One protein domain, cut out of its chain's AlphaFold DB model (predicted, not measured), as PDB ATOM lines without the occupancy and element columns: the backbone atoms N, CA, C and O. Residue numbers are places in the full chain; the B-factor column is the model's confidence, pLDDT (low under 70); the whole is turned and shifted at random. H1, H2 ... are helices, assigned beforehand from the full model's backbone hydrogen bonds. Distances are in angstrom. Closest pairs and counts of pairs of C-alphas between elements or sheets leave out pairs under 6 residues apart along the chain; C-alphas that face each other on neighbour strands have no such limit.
ATOM      1  N   ASP A 456     -58.120  17.521 -21.212       85.44
ATOM      2  CA  ASP A 456     -57.752  16.107 -21.400       85.44
ATOM      3  C   ASP A 456     -57.375  15.746 -22.850       85.44
ATOM      4  O   ASP A 456     -56.395  15.034 -23.055       85.44
ATOM      5  N   GLU A 457     -58.066  16.292 -23.859       85.12
ATOM      6  CA  GLU A 457     -57.767  16.041 -25.283       85.12
ATOM      7  C   GLU A 457     -56.517  16.780 -25.798       85.12
ATOM      8  O   GLU A 457     -55.756  16.252 -26.609       85.12
ATOM      9  N   LYS A 458     -56.239  17.998 -25.312       86.62
ATOM     10  CA  LYS A 458     -55.000  18.726 -25.666       86.62
ATOM     11  C   LYS A 458     -53.793  18.042 -25.033       86.62
ATOM     12  O   LYS A 458     -52.769  17.847 -25.685       86.62
ATOM     13  N   LEU A 459     -53.953  17.664 -23.765       89.62
ATOM     14  CA  LEU A 459     -52.986  16.906 -22.983       89.62
ATOM     15  C   LEU A 459     -52.719  15.544 -23.645       89.62
ATOM     16  O   LEU A 459     -51.562  15.175 -23.835       89.62
ATOM     17  N   ARG A 460     -53.777  14.856 -24.096       87.56
ATOM     18  CA  ARG A 460     -53.707  13.617 -24.877       87.56
ATOM     19  C   ARG A 460     -52.887  13.770 -26.147       87.56
ATOM     20  O   ARG A 460     -51.924  13.028 -26.289       87.56
ATOM     21  N   ASN A 461     -53.231  14.712 -27.024       88.50
ATOM     22  CA  ASN A 461     -52.543  14.866 -28.307       88.50
ATOM     23  C   ASN A 461     -51.035  15.105 -28.111       88.50
ATOM     24  O   ASN A 461     -50.220  14.442 -28.744       88.50
ATOM     25  N   ILE A 462     -50.659  15.971 -27.161       88.75
ATOM     26  CA  ILE A 462     -49.251  16.232 -26.820       88.75
ATOM     27  C   ILE A 462     -48.552  14.963 -26.311       88.75
ATOM     28  O   ILE A 462     -47.407  14.706 -26.683       88.75
ATOM     29  N   LEU A 463     -49.208  14.159 -25.472       89.06
ATOM     30  CA  LEU A 463     -48.614  12.946 -24.906       89.06
ATOM     31  C   LEU A 463     -48.550  11.796 -25.926       89.06
ATOM     32  O   LEU A 463     -47.543  11.105 -25.976       89.06
ATOM     33  N   GLU A 464     -49.566  11.598 -26.765       87.06
ATOM     34  CA  GLU A 464     -49.541  10.574 -27.820       87.06
ATOM     35  C   GLU A 464     -48.557  10.921 -28.953       87.06
ATOM     36  O   GLU A 464     -47.938  10.014 -29.504       87.06
ATOM     37  N   GLU A 465     -48.345  12.205 -29.266       86.94
ATOM     38  CA  GLU A 465     -47.357  12.634 -30.268       86.94
ATOM     39  C   GLU A 465     -45.917  12.654 -29.727       86.94
ATOM     40  O   GLU A 465     -44.984  12.308 -30.453       86.94
ATOM     41  N   SER A 466     -45.703  13.079 -28.470       88.12
ATOM     42  CA  SER A 466     -44.361  13.458 -27.994       88.12
ATOM     43  C   SER A 466     -43.793  12.689 -26.795       88.12
ATOM     44  O   SER A 466     -42.613  12.888 -26.507       88.12
ATOM     45  N   LEU A 467     -44.535  11.789 -26.130       87.81
ATOM     46  CA  LEU A 467     -44.038  11.054 -24.945       87.81
ATOM     47  C   LEU A 467     -42.778  10.216 -25.225       87.81
ATOM     48  O   LEU A 467     -41.843  10.245 -24.430       87.81
ATOM     49  N   ASP A 468     -42.721   9.539 -26.375       88.56
ATOM     50  CA  ASP A 468     -41.555   8.749 -26.810       88.56
ATOM     51  C   ASP A 468     -40.421   9.621 -27.401       88.56
ATOM     52  O   ASP A 468     -39.427   9.111 -27.928       88.56
ATOM     53  N   THR A 469     -40.548  10.952 -27.338       90.38
ATOM     54  CA  THR A 469     -39.603  11.908 -27.928       90.38
ATOM     55  C   THR A 469     -38.878  12.732 -26.864       90.38
ATOM     56  O   THR A 469     -39.453  13.176 -25.874       90.38
ATOM     57  N   TRP A 470     -37.616  13.073 -27.136       89.25
ATOM     58  CA  TRP A 470     -36.827  14.008 -26.316       89.25
ATOM     59  C   TRP A 470     -37.359  15.458 -26.326       89.25
ATOM     60  O   TRP A 470     -36.777  16.332 -25.687       89.25
ATOM     61  N   SER A 471     -38.436  15.725 -27.069       90.25
ATOM     62  CA  SER A 471     -39.068  17.034 -27.260       90.25
ATOM     63  C   SER A 471     -40.323  17.268 -26.407       90.25
ATOM     64  O   SER A 471     -40.910  18.346 -26.512       90.25
ATOM     65  N   LEU A 472     -40.726  16.317 -25.552       92.25
ATOM     66  CA  LEU A 472     -41.858  16.484 -24.630       92.25
ATOM     67  C   LEU A 472     -41.668  17.723 -23.737       92.25
ATOM     68  O   LEU A 472     -40.828  17.746 -22.834       92.25
ATOM     69  N   ASN A 473     -42.485  18.757 -23.949       92.00
ATOM     70  CA  ASN A 473     -42.439  19.967 -23.133       92.00
ATOM     71  C   ASN A 473     -43.222  19.765 -21.823       92.00
ATOM     72  O   ASN A 473     -44.431  20.003 -21.739       92.00
ATOM     73  N   ILE A 474     -42.494  19.351 -20.783       94.06
ATOM     74  CA  ILE A 474     -43.034  19.079 -19.446       94.06
ATOM     75  C   ILE A 474     -43.774  20.278 -18.827       94.06
ATOM     76  O   ILE A 474     -44.719  20.077 -18.073       94.06
ATOM     77  N   PHE A 475     -43.422  21.520 -19.183       93.56
ATOM     78  CA  PHE A 475     -44.093  22.715 -18.661       93.56
ATOM     79  C   PHE A 475     -45.491  22.899 -19.263       93.56
ATOM     80  O   PHE A 475     -46.432  23.190 -18.531       93.56
ATOM     81  N   THR A 476     -45.668  22.640 -20.564       90.94
ATOM     82  CA  THR A 476     -47.014  22.639 -21.171       90.94
ATOM     83  C   THR A 476     -47.871  21.478 -20.672       90.94
ATOM     84  O   THR A 476     -49.081  21.633 -20.531       90.94
ATOM     85  N   VAL A 477     -47.260  20.335 -20.338       92.12
ATOM     86  CA  VAL A 477     -47.959  19.248 -19.636       92.12
ATOM     87  C   VAL A 477     -48.402  19.718 -18.246       92.12
ATOM     88  O   VAL A 477     -49.540  19.471 -17.866       92.12
ATOM     89  N   ASP A 478     -47.559  20.435 -17.499       93.81
ATOM     90  CA  ASP A 478     -47.870  20.939 -16.150       93.81
ATOM     91  C   ASP A 478     -48.998  21.980 -16.124       93.81
ATOM     92  O   ASP A 478     -49.872  21.937 -15.257       93.81
ATOM     93  N   GLU A 479     -49.027  22.875 -17.114       92.62
ATOM     94  CA  GLU A 479     -50.094  23.866 -17.290       92.62
ATOM     95  C   GLU A 479     -51.431  23.219 -17.680       92.62
ATOM     96  O   GLU A 479     -52.466  23.559 -17.110       92.62
ATOM     97  N   LEU A 480     -51.423  22.250 -18.602       90.56
ATOM     98  CA  LEU A 480     -52.638  21.543 -19.032       90.56
ATOM     99  C   LEU A 480     -53.146  20.524 -17.996       90.56
ATOM    100  O   LEU A 480     -54.329  20.192 -18.014       90.56
ATOM    101  N   SER A 481     -52.278  20.051 -17.094       90.25
ATOM    102  CA  SER A 481     -52.593  19.071 -16.042       90.25
ATOM    103  C   SER A 481     -52.909  19.669 -14.670       90.25
ATOM    104  O   SER A 481     -53.022  18.926 -13.699       90.25
ATOM    105  N   SER A 482     -53.045  20.994 -14.561       89.19
ATOM    106  CA  SER A 482     -53.300  21.682 -13.285       89.19
ATOM    107  C   SER A 482     -52.230  21.405 -12.211       89.19
ATOM    108  O   SER A 482     -52.562  21.168 -11.052       89.19
ATOM    109  N   ARG A 483     -50.941  21.479 -12.583       92.00
ATOM    110  CA  ARG A 483     -49.762  21.211 -11.722       92.00
ATOM    111  C   ARG A 483     -49.543  19.739 -11.344       92.00
ATOM    112  O   ARG A 483     -49.019  19.431 -10.271       92.00
ATOM    113  N   HIS A 484     -49.917  18.815 -12.228       92.12
ATOM    114  CA  HIS A 484     -49.783  17.370 -12.013       92.12
ATOM    115  C   HIS A 484     -48.934  16.663 -13.086       92.12
ATOM    116  O   HIS A 484     -49.117  15.467 -13.330       92.12
ATOM    117  N   ALA A 485     -47.962  17.358 -13.698       92.44
ATOM    118  CA  ALA A 485     -47.150  16.803 -14.786       92.44
ATOM    119  C   ALA A 485     -46.469  15.471 -14.441       92.44
ATOM    120  O   ALA A 485     -46.442  14.566 -15.273       92.44
ATOM    121  N   LEU A 486     -45.953  15.329 -13.215       94.00
ATOM    122  CA  LEU A 486     -45.317  14.089 -12.761       94.00
ATOM    123  C   LEU A 486     -46.308  12.917 -12.740       94.00
ATOM    124  O   LEU A 486     -45.992  11.853 -13.264       94.00
ATOM    125  N   THR A 487     -47.504  13.115 -12.176       91.44
ATOM    126  CA  THR A 487     -48.556  12.088 -12.108       91.44
ATOM    127  C   THR A 487     -48.970  11.647 -13.507       91.44
ATOM    128  O   THR A 487     -49.020  10.451 -13.781       91.44
ATOM    129  N   VAL A 488     -49.198  12.611 -14.403       91.81
ATOM    130  CA  VAL A 488     -49.590  12.361 -15.795       91.81
ATOM    131  C   VAL A 488     -48.504  11.592 -16.535       91.81
ATOM    132  O   VAL A 488     -48.765  10.510 -17.049       91.81
ATOM    133  N   VAL A 489     -47.273  12.109 -16.573       92.31
ATOM    134  CA  VAL A 489     -46.187  11.486 -17.345       92.31
ATOM    135  C   VAL A 489     -45.833  10.110 -16.785       92.31
ATOM    136  O   VAL A 489     -45.666   9.180 -17.569       92.31
ATOM    137  N   ALA A 490     -45.817   9.927 -15.460       91.50
ATOM    138  CA  ALA A 490     -45.623   8.608 -14.859       91.50
ATOM    139  C   ALA A 490     -46.751   7.634 -15.242       91.50
ATOM    140  O   ALA A 490     -46.466   6.538 -15.722       91.50
ATOM    141  N   TYR A 491     -48.021   8.038 -15.106       90.12
ATOM    142  CA  TYR A 491     -49.171   7.213 -15.493       90.12
ATOM    143  C   TYR A 491     -49.111   6.816 -16.975       90.12
ATOM    144  O   TYR A 491     -49.271   5.640 -17.307       90.12
ATOM    145  N   ARG A 492     -48.791   7.763 -17.870       87.62
ATOM    146  CA  ARG A 492     -48.631   7.477 -19.302       87.62
ATOM    147  C   ARG A 492     -47.473   6.516 -19.571       87.62
ATOM    148  O   ARG A 492     -47.704   5.518 -20.248       87.62
ATOM    149  N   ILE A 493     -46.286   6.737 -18.996       90.25
ATOM    150  CA  ILE A 493     -45.126   5.836 -19.143       90.25
ATOM    151  C   ILE A 493     -45.476   4.414 -18.689       90.25
ATOM    152  O   ILE A 493     -45.208   3.463 -19.425       90.25
ATOM    153  N   PHE A 494     -46.112   4.248 -17.523       87.88
ATOM    154  CA  PHE A 494     -46.506   2.923 -17.035       87.88
ATOM    155  C   PHE A 494     -47.587   2.264 -17.905       87.88
ATOM    156  O   PHE A 494     -47.515   1.055 -18.125       87.88
ATOM    157  N   SER A 495     -48.538   3.039 -18.444       81.69
ATOM    158  CA  SER A 495     -49.583   2.523 -19.343       81.69
ATOM    159  C   SER A 495     -49.042   2.076 -20.710       81.69
ATOM    160  O   SER A 495     -49.437   1.027 -21.207       81.69
ATOM    161  N   VAL A 496     -48.093   2.820 -21.295       81.44
ATOM    162  CA  VAL A 496     -47.460   2.479 -22.583       81.44
ATOM    163  C   VAL A 496     -46.476   1.316 -22.425       81.44
ATOM    164  O   VAL A 496     -46.400   0.444 -23.286       81.44
ATOM    165  N   SER A 497     -45.761   1.253 -21.299       77.62
ATOM    166  CA  SER A 497     -44.729   0.234 -21.045       77.62
ATOM    167  C   SER A 497     -45.271  -1.114 -20.539       77.62
ATOM    168  O   SER A 497     -44.478  -1.960 -20.135       77.62
ATOM    169  N   GLN A 498     -46.596  -1.318 -20.530       65.94
ATOM    170  CA  GLN A 498     -47.262  -2.537 -20.034       65.94
ATOM    171  C   GLN A 498     -46.901  -2.914 -18.579       65.94
ATOM    172  O   GLN A 498     -46.864  -4.090 -18.223       65.94
TER     173      GLN A 498
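Overview. This is residues 456 to 498 of the 501 residues of the protein "PDEase domain-containing protein" of Sparganum proliferum (UniProt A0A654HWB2). Two short helices, H1 and H2, lie side by side as a helical hairpin, and a third and longest helix, H3, turns off from H2 with its first residue beside it and passes H1 at a steep angle. The centres of the three helices make a triangle, with H3 meeting H2 through residue 485 alone and coming close to H1 further along its length. The printed part has 43 residues with three named helices, H1, H2 and H3 in that order along the chain, and no named strand; its class is all helix, and 30 of the 43 residues are in the helices. The whole is compact, with a radius of gyration of the C-alphas of 9.4 A, and its C-alphas span 26 by 18 by 18 A.

Along the chain. H1 holds residues 456 to 466 and measures 15.2 A from first to last C-alpha. It begins at C-alpha 456, (-57.752, 16.107, -21.400), and ends at C-alpha 466, (-44.361, 13.458, -27.994). After residues 467 to 473, H2 holds residues 474 to 480 and measures 9.9 A. After residues 481 to 484, H3 holds residues 485 to 496 and measures 16.3 A, ending at C-alpha 496, (-47.460, 2.479, -22.583). Residues 497 and 498 follow H3.

Arrangement. H1 and H2 touch and form a helical hairpin. They run opposite ways at a shallow tilt of 18 degrees, and their closest C-alphas, those of Leu 459 and Leu 480, are 6.1 A apart. H2 and H3 touch, H3 with residue 485 alone, and their lines are about perpendicular at 77 degrees. Their closest C-alphas, those of Asp 478 and Ala 485, are 4.4 A apart. H1 and H3 are close but not clearly touching, with 1 pair of C-alphas within 8 A, those of Leu 463 and Arg 492 at 7.8 A. They run the same way at a steep tilt of 63 degrees. In H1, H2 and H3, each O i to N i+4 pair inside the helix is within hydrogen-bond range.

Size, cuts and confidence. The two C-alphas farthest apart are those of Glu 479 and Gln 498, at 26.7 A, while the first and last printed C-alphas, those of Asp 456 and Gln 498, are 21.4 A apart. The printed part has no cut. The link from H1 to H2 is short, with 7 residues, and the link from H2 to H3 is tight, with 4 residues. The mean pLDDT of the printed part is 88.9, and one residue, Gln 498, is under 70 in this model.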